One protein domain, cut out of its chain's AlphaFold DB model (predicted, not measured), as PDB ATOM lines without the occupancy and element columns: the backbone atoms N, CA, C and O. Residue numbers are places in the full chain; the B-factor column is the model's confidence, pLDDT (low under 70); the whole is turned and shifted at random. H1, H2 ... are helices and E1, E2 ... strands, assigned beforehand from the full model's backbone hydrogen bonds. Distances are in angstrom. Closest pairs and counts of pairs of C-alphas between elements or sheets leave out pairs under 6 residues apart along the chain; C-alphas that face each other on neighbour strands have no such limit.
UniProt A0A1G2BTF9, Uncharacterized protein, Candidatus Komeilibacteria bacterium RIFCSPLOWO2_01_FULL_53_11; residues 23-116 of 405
ATOM      1  N   GLY A  23     -12.984  22.232  24.746       86.56
ATOM      2  CA  GLY A  23     -13.409  23.563  24.295       86.56
ATOM      3  C   GLY A  23     -14.193  24.380  25.326       86.56
ATOM      4  O   GLY A  23     -13.936  25.575  25.463       86.56
ATOM      5  N   ARG A  24     -15.122  23.760  26.067       92.81
ATOM      6  CA  ARG A  24     -15.854  24.403  27.176       92.81
ATOM      7  C   ARG A  24     -16.113  23.419  28.316       92.81
ATOM      8  O   ARG A  24     -16.184  22.215  28.087       92.81
ATOM      9  N   THR A  25     -16.303  23.941  29.520       93.69
ATOM     10  CA  THR A  25     -16.689  23.163  30.704       93.69
ATOM     11  C   THR A  25     -17.884  23.835  31.365       93.69
ATOM     12  O   THR A  25     -17.946  25.063  31.401       93.69
ATOM     13  N   VAL A  26     -18.832  23.031  31.833       95.44
ATOM     14  CA  VAL A  26     -19.995  23.450  32.620       95.44
ATOM     15  C   VAL A  26     -19.957  22.649  33.911       95.44
ATOM     16  O   VAL A  26     -19.885  21.426  33.846       95.44
ATOM     17  N   ASP A  27     -19.961  23.318  35.055       96.00
ATOM     18  CA  ASP A  27     -19.959  22.656  36.361       96.00
ATOM     19  C   ASP A  27     -21.407  22.437  36.833       96.00
ATOM     20  O   ASP A  27     -22.289  23.240  36.522       96.00
ATOM     21  N   PHE A  28     -21.647  21.350  37.563       95.19
ATOM     22  CA  PHE A  28     -22.906  21.079  38.246       95.19
ATOM     23  C   PHE A  28     -23.091  22.097  39.372       95.19
ATOM     24  O   PHE A  28     -22.244  22.222  40.262       95.19
ATOM     25  N   GLU A  29     -24.195  22.837  39.338       94.62
ATOM     26  CA  GLU A  29     -24.533  23.777  40.400       94.62
ATOM     27  C   GLU A  29     -25.126  22.999  41.579       94.62
ATOM     28  O   GLU A  29     -26.214  22.437  41.477       94.62
ATOM     29  N   GLU A  30     -24.378  22.901  42.685       93.38
ATOM     30  CA  GLU A  30     -24.818  22.104  43.830       93.38
ATOM     31  C   GLU A  30     -26.047  22.755  44.491       93.38
ATOM     32  O   GLU A  30     -25.940  23.883  44.984       93.38
ATOM     33  N   PRO A  31     -27.197  22.056  44.546       90.75
ATOM     34  CA  PRO A  31     -28.416  22.630  45.090       90.75
ATOM     35  C   PRO A  31     -28.302  22.884  46.597       90.75
ATOM     36  O   PRO A  31     -27.654  22.148  47.350       90.75
ATOM     37  N   SER A  32     -28.975  23.923  47.068       95.19
ATOM     38  CA  SER A  32     -29.101  24.270  48.475       95.19
ATOM     39  C   SER A  32     -30.061  23.314  49.170       95.19
ATOM     40  O   SER A  32     -31.258  23.287  48.907       95.19
ATOM     41  N   ILE A  33     -29.571  22.597  50.183       92.56
ATOM     42  CA  ILE A  33     -30.443  21.787  51.050       92.56
ATOM     43  C   ILE A  33     -31.561  22.613  51.702       92.56
ATOM     44  O   ILE A  33     -32.605  22.073  52.052       92.56
ATOM     45  N   LYS A  34     -31.337  23.912  51.920       87.38
ATOM     46  CA  LYS A  34     -32.311  24.780  52.587       87.38
ATOM     47  C   LYS A  34     -33.345  25.332  51.628       87.38
ATOM     48  O   LYS A  34     -34.503  25.386  52.018       87.38
ATOM     49  N   ASP A  35     -32.900  25.750  50.453       84.25
ATOM     50  CA  ASP A  35     -33.722  26.535  49.537       84.25
ATOM     51  C   ASP A  35     -34.346  25.645  48.455       84.25
ATOM     52  O   ASP A  35     -35.496  25.858  48.103       84.25
ATOM     53  N   ASP A  36     -33.644  24.584  48.035       86.81
ATOM     54  CA  ASP A  36     -34.048  23.738  46.903       86.81
ATOM     55  C   ASP A  36     -34.555  22.349  47.336       86.81
ATOM     56  O   ASP A  36     -35.035  21.570  46.517       86.81
ATOM     57  N   PHE A  37     -34.422  21.992  48.621       92.75
ATOM     58  CA  PHE A  37     -34.799  20.661  49.122       92.75
ATOM     59  C   PHE A  37     -35.814  20.689  50.262       92.75
ATOM     60  O   PHE A  37     -36.814  19.965  50.252       92.75
ATOM     61  N   CYS A  38     -35.558  21.500  51.283       88.06
ATOM     62  CA  CYS A  38     -36.394  21.562  52.472       88.06
ATOM     63  C   CYS A  38     -37.745  22.230  52.211       88.06
ATOM     64  O   CYS A  38     -37.796  23.402  51.869       88.06
ATOM     65  N   GLY A  39     -38.839  21.512  52.472       76.81
ATOM     66  CA  GLY A  39     -40.200  21.985  52.194       76.81
ATOM     67  C   GLY A  39     -40.696  21.625  50.794       76.81
ATOM     68  O   GLY A  39     -41.904  21.546  50.613       76.81
ATOM     69  N   VAL A  40     -39.776  21.321  49.872       83.31
ATOM     70  CA  VAL A  40     -40.074  20.890  48.498       83.31
ATOM     71  C   VAL A  40     -40.157  19.365  48.422       83.31
ATOM     72  O   VAL A  40     -41.213  18.789  48.186       83.31
ATOM     73  N   TYR A  41     -39.050  18.681  48.721       83.25
ATOM     74  CA  TYR A  41     -38.932  17.219  48.586       83.25
ATOM     75  C   TYR A  41     -39.039  16.473  49.917       83.25
ATOM     76  O   TYR A  41     -39.081  15.244  49.971       83.25
ATOM     77  N   ILE A  42     -39.054  17.212  51.023       85.12
ATOM     78  CA  ILE A  42     -39.202  16.670  52.369       85.12
ATOM     79  C   ILE A  42     -40.037  17.633  53.202       85.12
ATOM     80  O   ILE A  42     -39.862  18.849  53.123       85.12
ATOM     81  N   ASN A  43     -40.916  17.093  54.050       88.56
ATOM     82  CA  ASN A  43     -41.760  17.903  54.924       88.56
ATOM     83  C   ASN A  43     -40.907  18.899  55.739       88.56
ATOM     84  O   ASN A  43     -39.937  18.521  56.413       88.56
ATOM     85  N   PHE A  44     -41.289  20.180  55.685       89.56
ATOM     86  CA  PHE A  44     -40.520  21.291  56.244       89.56
ATOM     87  C   PHE A  44     -40.231  21.133  57.746       89.56
ATOM     88  O   PHE A  44     -39.193  21.599  58.222       89.56
ATOM     89  N   GLN A  45     -41.097  20.447  58.502       90.06
ATOM     90  CA  GLN A  45     -40.930  20.221  59.940       90.06
ATOM     91  C   GLN A  45     -39.665  19.412  60.244       90.06
ATOM     92  O   GLN A  45     -38.981  19.680  61.235       90.06
ATOM     93  N   TYR A  46     -39.282  18.481  59.362       91.88
ATOM     94  CA  TYR A  46     -38.015  17.756  59.484       91.88
ATOM     95  C   TYR A  46     -36.823  18.700  59.371       91.88
ATOM     96  O   TYR A  46     -35.899  18.621  60.182       91.88
ATOM     97  N   CYS A  47     -36.861  19.635  58.425       91.38
ATOM     98  CA  CYS A  47     -35.812  20.629  58.231       91.38
ATOM     99  C   CYS A  47     -35.771  21.678  59.348       91.38
ATOM    100  O   CYS A  47     -34.694  22.014  59.853       91.38
ATOM    101  N   LYS A  48     -36.933  22.152  59.806       90.25
ATOM    102  CA  LYS A  48     -37.046  23.047  60.963       90.25
ATOM    103  C   LYS A  48     -36.523  22.384  62.234       90.25
ATOM    104  O   LYS A  48     -35.739  23.001  62.958       90.25
ATOM    105  N   CYS A  49     -36.813  21.106  62.457       94.31
ATOM    106  CA  CYS A  49     -36.223  20.380  63.577       94.31
ATOM    107  C   CYS A  49     -34.708  20.214  63.391       94.31
ATOM    108  O   CYS A  49     -33.934  20.574  64.282       94.31
ATOM    109  N   ALA A  50     -34.268  19.760  62.215       95.75
ATOM    110  CA  ALA A  50     -32.868  19.507  61.880       95.75
ATOM    111  C   ALA A  50     -31.957  20.731  62.045       95.75
ATOM    112  O   ALA A  50     -30.853  20.613  62.587       95.75
ATOM    113  N   PHE A  51     -32.386  21.902  61.575       93.19
ATOM    114  CA  PHE A  51     -31.551  23.104  61.534       93.19
ATOM    115  C   PHE A  51     -31.880  24.082  62.666       93.19
ATOM    116  O   PHE A  51     -30.960  24.608  63.303       93.19
ATOM    117  N   HIS A  52     -33.159  24.230  63.010       88.44
ATOM    118  CA  HIS A  52     -33.654  25.266  63.924       88.44
ATOM    119  C   HIS A  52     -34.104  24.737  65.293       88.44
ATOM    120  O   HIS A  52     -34.240  25.530  66.216       88.44
ATOM    121  N   ASN A  53     -34.188  23.411  65.488       94.81
ATOM    122  CA  ASN A  53     -34.720  22.785  66.712       94.81
ATOM    123  C   ASN A  53     -36.210  23.089  66.965       94.81
ATOM    124  O   ASN A  53     -36.653  23.120  68.111       94.81
ATOM    125  N   GLU A  54     -36.971  23.332  65.903       87.69
ATOM    126  CA  GLU A  54     -38.408  23.619  65.950       87.69
ATOM    127  C   GLU A  54     -39.197  22.396  65.456       87.69
ATOM    128  O   GLU A  54     -38.689  21.632  64.645       87.69
ATOM    129  N   PHE A  55     -40.428  22.179  65.933       90.56
ATOM    130  CA  PHE A  55     -41.303  21.062  65.511       90.56
ATOM    131  C   PHE A  55     -40.771  19.635  65.762       90.56
ATOM    132  O   PHE A  55     -41.373  18.664  65.314       90.56
ATOM    133  N   CYS A  56     -39.684  19.474  66.522       92.81
ATOM    134  CA  CYS A  56     -39.106  18.162  66.831       92.81
ATOM    135  C   CYS A  56     -40.086  17.209  67.538       92.81
ATOM    136  O   CYS A  56     -40.124  16.017  67.229       92.81
ATOM    137  N   ASP A  57     -40.916  17.744  68.438       95.00
ATOM    138  CA  ASP A  57     -41.942  16.963  69.135       95.00
ATOM    139  C   ASP A  57     -43.046  16.489  68.179       95.00
ATOM    140  O   ASP A  57     -43.519  15.362  68.306       95.00
ATOM    141  N   ALA A  58     -43.408  17.310  67.185       84.69
ATOM    142  CA  ALA A  58     -44.443  16.987  66.200       84.69
ATOM    143  C   ALA A  58     -44.028  15.818  65.291       84.69
ATOM    144  O   ALA A  58     -44.830  14.930  65.018       84.69
ATOM    145  N   ILE A  59     -42.754  15.769  64.889       93.75
ATOM    146  CA  ILE A  59     -42.213  14.681  64.058       93.75
ATOM    147  C   ILE A  59     -41.673  13.497  64.879       93.75
ATOM    148  O   ILE A  59     -41.134  12.544  64.312       93.75
ATOM    149  N   GLY A  60     -41.754  13.560  66.214       96.31
ATOM    150  CA  GLY A  60     -41.290  12.505  67.117       96.31
ATOM    151  C   GLY A  60     -39.796  12.177  66.986       96.31
ATOM    152  O   GLY A  60     -39.410  11.017  67.134       96.31
ATOM    153  N   LYS A  61     -38.950  13.167  66.670       95.94
ATOM    154  CA  LYS A  61     -37.497  12.987  66.490       95.94
ATOM    155  C   LYS A  61     -36.719  14.064  67.219       95.94
ATOM    156  O   LYS A  61     -37.097  15.229  67.224       95.94
ATOM    157  N   SER A  62     -35.559  13.703  67.761       96.94
ATOM    158  CA  SER A  62     -34.601  14.711  68.211       96.94
ATOM    159  C   SER A  62     -34.022  15.485  67.020       96.94
ATOM    160  O   SER A  62     -33.904  14.951  65.915       96.94
ATOM    161  N   LYS A  63     -33.541  16.714  67.255       96.56
ATOM    162  CA  LYS A  63     -32.825  17.516  66.243       96.56
ATOM    163  C   LYS A  63     -31.733  16.737  65.511       96.56
ATOM    164  O   LYS A  63     -31.572  16.881  64.303       96.56
ATOM    165  N   ARG A  64     -30.976  15.905  66.232       93.25
ATOM    166  CA  ARG A  64     -29.882  15.113  65.653       93.25
ATOM    167  C   ARG A  64     -30.394  14.032  64.701       93.25
ATOM    168  O   ARG A  64     -29.793  13.818  63.650       93.25
ATOM    169  N   GLU A  65     -31.477  13.353  65.069       95.19
ATOM    170  CA  GLU A  65     -32.110  12.331  64.230       95.19
ATOM    171  C   GLU A  65     -32.765  12.961  63.004       95.19
ATOM    172  O   GLU A  65     -32.560  12.474  61.897       95.19
ATOM    173  N   ALA A  66     -33.473  14.079  63.185       95.25
ATOM    174  CA  ALA A  66     -34.050  14.845  62.086       95.25
ATOM    175  C   ALA A  66     -32.968  15.339  61.116       95.25
ATOM    176  O   ALA A  66     -33.100  15.164  59.913       95.25
ATOM    177  N   ASN A  67     -31.850  15.869  61.622       96.00
ATOM    178  CA  ASN A  67     -30.732  16.301  60.781       96.00
ATOM    179  C   ASN A  67     -30.099  15.144  60.004       96.00
ATOM    180  O   ASN A  67     -29.849  15.281  58.811       96.00
ATOM    181  N   SER A  68     -29.892  13.997  60.656       96.50
ATOM    182  CA  SER A  68     -29.353  12.807  59.984       96.50
ATOM    183  C   SER A  68     -30.289  12.314  58.880       96.50
ATOM    184  O   SER A  68     -29.820  11.934  57.812       96.50
ATOM    185  N   TYR A  69     -31.601  12.352  59.124       96.75
ATOM    186  CA  TYR A  69     -32.620  11.998  58.141       96.75
ATOM    187  C   TYR A  69     -32.628  12.968  56.952       96.75
ATOM    188  O   TYR A  69     -32.468  12.532  55.817       96.75
ATOM    189  N   VAL A  70     -32.701  14.278  57.207       96.50
ATOM    190  CA  VAL A  70     -32.702  15.318  56.163       96.50
ATOM    191  C   VAL A  70     -31.448  15.238  55.289       96.50
ATOM    192  O   VAL A  70     -31.554  15.289  54.073       96.50
ATOM    193  N   GLN A  71     -30.265  15.042  55.881       96.62
ATOM    194  CA  GLN A  71     -29.014  14.886  55.128       96.62
ATOM    195  C   GLN A  71     -28.988  13.611  54.274       96.62
ATOM    196  O   GLN A  71     -28.443  13.612  53.171       96.62
ATOM    197  N   ALA A  72     -29.553  12.511  54.780       95.44
ATOM    198  CA  ALA A  72     -29.615  11.258  54.039       95.44
ATOM    199  C   ALA A  72     -30.551  11.366  52.828       95.44
ATOM    200  O   ALA A  72     -30.164  10.947  51.738       95.44
ATOM    201  N   GLU A  73     -31.737  11.950  53.005       94.81
ATOM    202  CA  GLU A  73     -32.686  12.159  51.907       94.81
ATOM    203  C   GLU A  73     -32.158  13.187  50.899       94.81
ATOM    204  O   GLU A  73     -32.172  12.919  49.700       94.81
ATOM    205  N   PHE A  74     -31.558  14.288  51.367       96.50
ATOM    206  CA  PHE A  74     -30.921  15.271  50.488       96.50
ATOM    207  C   PHE A  74     -29.825  14.643  49.631       96.50
ATOM    208  O   PHE A  74     -29.754  14.890  48.432       96.50
ATOM    209  N   LYS A  75     -28.981  13.782  50.214       96.12
ATOM    210  CA  LYS A  75     -27.924  13.098  49.462       96.12
ATOM    211  C   LYS A  75     -28.489  12.212  48.347       96.12
ATOM    212  O   LYS A  75     -27.884  12.160  47.280       96.12
ATOM    213  N   LYS A  76     -29.595  11.503  48.597       94.75
ATOM    214  CA  LYS A  76     -30.251  10.669  47.576       94.75
ATOM    215  C   LYS A  76     -30.787  11.535  46.443       94.75
ATOM    216  O   LYS A  76     -30.453  11.288  45.295       94.75
ATOM    217  N   TRP A  77     -31.544  12.575  46.784       96.00
ATOM    218  CA  TRP A  77     -32.113  13.497  45.807       96.00
ATOM    219  C   TRP A  77     -31.035  14.220  44.986       96.00
ATOM    220  O   TRP A  77     -31.100  14.241  43.761       96.00
ATOM    221  N   ARG A  78     -29.981  14.728  45.637       95.69
ATOM    222  CA  ARG A  78     -28.836  15.353  44.958       95.69
ATOM    223  C   ARG A  78     -28.148  14.386  43.995       95.69
ATOM    224  O   ARG A  78     -27.667  14.816  42.955       95.69
ATOM    225  N   GLN A  79     -28.074  13.096  44.336       94.75
ATOM    226  CA  GLN A  79     -27.525  12.097  43.419       94.75
ATOM    227  C   GLN A  79     -28.384  11.982  42.159       94.75
ATOM    228  O   GLN A  79     -27.822  12.001  41.074       94.75
ATOM    229  N   THR A  80     -29.714  11.976  42.286       89.50
ATOM    230  CA  THR A  80     -30.620  12.006  41.128       89.50
ATOM    231  C   THR A  80     -30.367  13.226  40.242       89.50
ATOM    232  O   THR A  80     -30.246  13.077  39.034       89.50
ATOM    233  N   GLN A  81     -30.205  14.418  40.830       92.62
ATOM    234  CA  GLN A  81     -29.890  15.640  40.072       92.62
ATOM    235  C   GLN A  81     -28.549  15.535  39.326       92.62
ATOM    236  O   GLN A  81     -28.432  15.952  38.175       92.62
ATOM    237  N   LEU A  82     -27.537  14.952  39.972       93.19
ATOM    238  CA  LEU A  82     -26.223  14.742  39.368       93.19
ATOM    239  C   LEU A  82     -26.276  13.721  38.221       93.19
ATOM    240  O   LEU A  82     -25.640  13.930  37.192       93.19
ATOM    241  N   ASP A  83     -27.056  12.650  38.382       92.56
ATOM    242  CA  ASP A  83     -27.258  11.624  37.356       92.56
ATOM    243  C   ASP A  83     -27.984  12.215  36.130       92.56
ATOM    244  O   ASP A  83     -27.584  11.960  34.993       92.56
ATOM    245  N   THR A  84     -28.986  13.078  36.345       89.00
ATOM    246  CA  THR A  84     -29.651  13.838  35.273       89.00
ATOM    247  C   THR A  84     -28.664  14.745  34.541       89.00
ATOM    248  O   THR A  84     -28.565  14.685  33.316       89.00
ATOM    249  N   PHE A  85     -27.865  15.528  35.269       93.69
ATOM    250  CA  PHE A  85     -26.851  16.396  34.667       93.69
ATOM    251  C   PHE A  85     -25.798  15.604  33.868       93.69
ATOM    252  O   PHE A  85     -25.365  16.037  32.797       93.69
ATOM    253  N   ALA A  86     -25.408  14.419  34.344       92.25
ATOM    254  CA  ALA A  86     -24.513  13.518  33.626       92.25
ATOM    255  C   ALA A  86     -25.129  13.011  32.308       92.25
ATOM    256  O   ALA A  86     -24.454  13.004  31.274       92.25
ATOM    257  N   ALA A  87     -26.410  12.634  32.321       87.19
ATOM    258  CA  ALA A  87     -27.132  12.187  31.129       87.19
ATOM    259  C   ALA A  87     -27.292  13.316  30.093       87.19
ATOM    260  O   ALA A  87     -27.027  13.127  28.902       87.19
ATOM    261  N   GLU A  88     -27.644  14.523  30.537       88.00
ATOM    262  CA  GLU A  88     -27.709  15.719  29.687       88.00
ATOM    263  C   GLU A  88     -26.342  16.081  29.098       88.00
ATOM    264  O   GLU A  88     -26.225  16.439  27.922       88.00
ATOM    265  N   CYS A  89     -25.278  15.944  29.893       93.06
ATOM    266  CA  CYS A  89     -23.916  16.138  29.422       93.06
ATOM    267  C   CYS A  89     -23.579  15.189  28.265       93.06
ATOM    268  O   CYS A  89     -23.117  15.642  27.213       93.06
ATOM    269  N   ALA A  90     -23.839  13.892  28.452       88.38
ATOM    270  CA  ALA A  90     -23.552  12.862  27.462       88.38
ATOM    271  C   ALA A  90     -24.377  13.052  26.178       88.38
ATOM    272  O   ALA A  90     -23.822  13.010  25.079       88.38
ATOM    273  N   SER A  91     -25.678  13.338  26.299       81.06
ATOM    274  CA  SER A  91     -26.563  13.551  25.141       81.06
ATOM    275  C   SER A  91     -26.183  14.788  24.319       81.06
ATOM    276  O   SER A  91     -26.328  14.798  23.097       81.06
ATOM    277  N   ALA A  92     -25.602  15.806  24.959       86.88
ATOM    278  CA  ALA A  92     -25.058  16.987  24.295       86.88
ATOM    279  C   ALA A  92     -23.635  16.785  23.719       86.88
ATOM    280  O   ALA A  92     -22.996  17.760  23.308       86.88
ATOM    281  N   GLY A  93     -23.117  15.551  23.697       88.50
ATOM    282  CA  GLY A  93     -21.779  15.220  23.193       88.50
ATOM    283  C   GLY A  93     -20.639  15.671  24.112       88.50
ATOM    284  O   GLY A  93     -19.523  15.918  23.647       88.50
ATOM    285  N   GLY A  94     -20.928  15.858  25.400       92.31
ATOM    286  CA  GLY A  94     -19.951  16.151  26.441       92.31
ATOM    287  C   GLY A  94     -19.446  14.890  27.146       92.31
ATOM    288  O   GLY A  94     -20.029  13.815  27.054       92.31
ATOM    289  N   ILE A  95     -18.342  15.046  27.867       95.06
ATOM    290  CA  ILE A  95     -17.737  14.040  28.741       95.06
ATOM    291  C   ILE A  95     -18.001  14.480  30.175       95.06
ATOM    292  O   ILE A  95     -17.522  15.538  30.601       95.06
ATOM    293  N   PHE A  96     -18.785  13.688  30.899       95.00
ATOM    294  CA  PHE A  96     -19.075  13.934  32.303       95.00
ATOM    295  C   PHE A  96     -17.945  13.385  33.180       95.00
ATOM    296  O   PHE A  96     -17.573  12.223  33.055       95.00
ATOM    297  N   ASP A  97     -17.393  14.219  34.058       93.12
ATOM    298  CA  ASP A  97     -16.336  13.840  35.000       93.12
ATOM    299  C   ASP A  97     -16.658  14.403  36.388       93.12
ATOM    300  O   ASP A  97     -16.586  15.614  36.595       93.12
ATOM    301  N   GLU A  98     -17.016  13.515  37.318       91.62
ATOM    302  CA  GLU A  98     -17.442  13.795  38.699       91.62
ATOM    303  C   GLU A  98     -18.648  14.737  38.828       91.62
ATOM    304  O   GLU A  98     -19.745  14.296  39.154       91.62
ATOM    305  N   ASP A  99     -18.431  16.032  38.631       94.31
ATOM    306  CA  ASP A  99     -19.372  17.125  38.866       94.31
ATOM    307  C   ASP A  99     -19.379  18.141  37.724       94.31
ATOM    308  O   ASP A  99     -19.894  19.244  37.871       94.31
ATOM    309  N   ARG A 100     -18.784  17.810  36.576       95.94
ATOM    310  CA  ARG A 100     -18.699  18.742  35.453       95.94
ATOM    311  C   ARG A 100     -18.840  18.057  34.116       95.94
ATOM    312  O   ARG A 100     -18.347  16.955  33.892       95.94
ATOM    313  N   CYS A 101     -19.430  18.788  33.189       95.81
ATOM    314  CA  CYS A 101     -19.525  18.414  31.798       95.81
ATOM    315  C   CYS A 101     -18.452  19.121  30.969       95.81
ATOM    316  O   CYS A 101     -18.392  20.354  30.914       95.81
ATOM    317  N   ARG A 102     -17.594  18.355  30.293       95.62
ATOM    318  CA  ARG A 102     -16.540  18.871  29.412       95.62
ATOM    319  C   ARG A 102     -16.898  18.615  27.959       95.62
ATOM    320  O   ARG A 102     -17.049  17.477  27.545       95.62
ATOM    321  N   TYR A 103     -16.951  19.663  27.156       93.69
ATOM    322  CA  TYR A 103     -17.234  19.551  25.731       93.69
ATOM    323  C   TYR A 103     -15.960  19.679  24.920       93.69
ATOM    324  O   TYR A 103     -15.081  20.490  25.244       93.69
ATOM    325  N   CYS A 104     -15.889  18.924  23.832       92.06
ATOM    326  CA  CYS A 104     -14.777  19.001  22.907       92.06
ATOM    327  C   CYS A 104     -14.743  20.343  22.166       92.06
ATOM    328  O   CYS A 104     -15.747  21.033  21.983       92.06
ATOM    329  N   LYS A 105     -13.537  20.759  21.798       92.06
ATOM    330  CA  LYS A 105     -13.282  21.925  20.962       92.06
ATOM    331  C   LYS A 105     -13.763  21.622  19.545       92.06
ATOM    332  O   LYS A 105     -13.711  20.480  19.106       92.06
ATOM    333  N   GLU A 106     -14.181  22.658  18.823       86.81
ATOM    334  CA  GLU A 106     -14.541  22.554  17.407       86.81
ATOM    335  C   GLU A 106     -13.485  21.758  16.615       86.81
ATOM    336  O   GLU A 106     -12.285  22.039  16.713       86.81
ATOM    337  N   GLY A 107     -13.946  20.746  15.873       85.69
ATOM    338  CA  GLY A 107     -13.099  19.798  15.142       85.69
ATOM    339  C   GLY A 107     -12.750  18.506  15.894       85.69
ATOM    340  O   GLY A 107     -12.119  17.646  15.295       85.69
ATOM    341  N   TYR A 108     -13.168  18.350  17.154       88.38
ATOM    342  CA  TYR A 108     -13.006  17.132  17.956       88.38
ATOM    343  C   TYR A 108     -14.369  16.584  18.399       88.38
ATOM    344  O   TYR A 108     -15.330  17.340  18.545       88.38
ATOM    345  N   VAL A 109     -14.437  15.280  18.654       88.38
ATOM    346  CA  VAL A 109     -15.629  14.557  19.126       88.38
ATOM    347  C   VAL A 109     -15.296  13.738  20.372       88.38
ATOM    348  O   VAL A 109     -14.151  13.328  20.553       88.38
ATOM    349  N   ALA A 110     -16.276  13.551  21.254       89.38
ATOM    350  CA  ALA A 110     -16.103  12.773  22.477       89.38
ATOM    351  C   ALA A 110     -16.103  11.266  22.169       89.38
ATOM    352  O   ALA A 110     -17.034  10.773  21.537       89.38
ATOM    353  N   ASP A 111     -15.083  10.549  22.636       88.62
ATOM    354  CA  ASP A 111     -14.977   9.088  22.608       88.62
ATOM    355  C   ASP A 111     -14.231   8.589  23.853       88.62
ATOM    356  O   ASP A 111     -13.153   9.093  24.169       88.62
ATOM    357  N   ASN A 112     -14.797   7.605  24.563       83.12
ATOM    358  CA  ASN A 112     -14.188   6.956  25.737       83.12
ATOM    359  C   ASN A 112     -13.485   7.938  26.707       83.12
ATOM    360  O   ASN A 112     -12.295   7.794  26.993       83.12
ATOM    361  N   ASP A 113     -14.203   8.967  27.171       88.44
ATOM    362  CA  ASP A 113     -13.725  10.039  28.067       88.44
ATOM    363  C   ASP A 113     -12.650  10.990  27.495       88.44
ATOM    364  O   ASP A 113     -12.058  11.795  28.225       88.44
ATOM    365  N   HIS A 114     -12.400  10.958  26.184       89.69
ATOM    366  CA  HIS A 114     -11.415  11.799  25.503       89.69
ATOM    367  C   HIS A 114     -12.017  12.537  24.305       89.69
ATOM    368  O   HIS A 114     -12.974  12.097  23.682       89.69
ATOM    369  N   CYS A 115     -11.423  13.676  23.952       90.38
ATOM    370  CA  CYS A 115     -11.742  14.374  22.710       90.38
ATOM    371  C   CYS A 115     -10.783  13.926  21.607       90.38
ATOM    372  O   CYS A 115      -9.586  14.219  21.680       90.38
ATOM    373  N   VAL A 116     -11.304  13.243  20.591       89.25
ATOM    374  CA  VAL A 116     -10.539  12.686  19.464       89.25
ATOM    375  C   VAL A 116     -10.869  13.409  18.161       89.25
ATOM    376  O   VAL A 116     -11.921  14.043  18.040       89.25
TER     377      VAL A 116
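This is residues 23 to 116 of the 405 residues of an uncharacterized protein of Candidatus Komeilibacteria bacterium RIFCSPLOWO2_01_FULL_53_11 (UniProt A0A1G2BTF9). A narrow rod is built along one long helix, H3; a small three-stranded sheet packs on its last turns, and the short helix H2 crosses its first turns at the other end. Residues 28 to 32 run along the rod from E1 to the small helix H1, which is near H2 and H3, and the hairpin E4 and E5 sits at the sheet's end of the rod. The printed part has 94 residues with three named helices and five named strands, in the order E1 H1 H2 H3 E2 E3 E4 E5, of mixed class, helices and strands. The sheets, E1 - E3 - E2 and E4 - E5, are antiparallel. The whole is only just loose, close to extended, with a radius of gyration of the C-alphas of 18.6 A and spans of 61 by 19 by 16 A.

In the larger sheet, E1 is residues 23 to 27, 13.8 A long, beginning at C-alpha 23 (-13.409, 23.563, 24.295); E3 is residues 100 to 104, 13.1 A; E2 is residues 94 to 97, 9.6 A. H3, residues 63 to 91, runs 41.8 A from C-alpha 63 (-32.825, 17.516, 66.243) to C-alpha 91 (-26.563, 13.551, 25.141). H2 is residues 44 to 52, 11.0 A, and H1 residues 33 to 37, 4.9 A. E4 is residues 109 to 111, 6.5 A, and E5 residues 114 to 116, 6.2 A.

E3 is the inner strand, antiparallel to the edge strands E1 and E2. N 26 and O 101 are within hydrogen-bond range at 2.9 A; in the hairpin E2 and E3, N 95 and O 102 are 2.8 A apart. H3 is on one face of this sheet, two layers, a helix over a sheet, at a height over the sheet of 10.7 A. It runs along the strands, at 19 degrees to E2 on the local plane; its closest C-alpha pair with E2 is Ala 86 and Phe 96, 5.6 A. In the hairpin E4 and E5, N 111 and O 114 are 2.8 A apart; the closest C-alphas of E3 and E5 are those of Cys 104 and Cys 115, 5.5 A. H2 touches H3 at its residues 63 to 70 alone, closest at the C-alphas of Ala 50 and Asn 67, 4.0 A. They run opposite ways at a steep tilt of 68 degrees, only just short of about perpendicular. H1 is close to but not clearly touching H3, with C-alphas Ile 33 and Phe 74 closest at 6.6 A. Every O i to N i+4 pair is within hydrogen-bond range in H2 and H3; in H1 0 of 1 is, and 0 of 2 O i to N i+3 pairs.

The two C-alphas farthest apart, those of Asp 57 and Gly 107, are 61.3 A apart. The printed part has no cut and no long link. The mean pLDDT of the printed part is 91.6, and no printed residue is under 70.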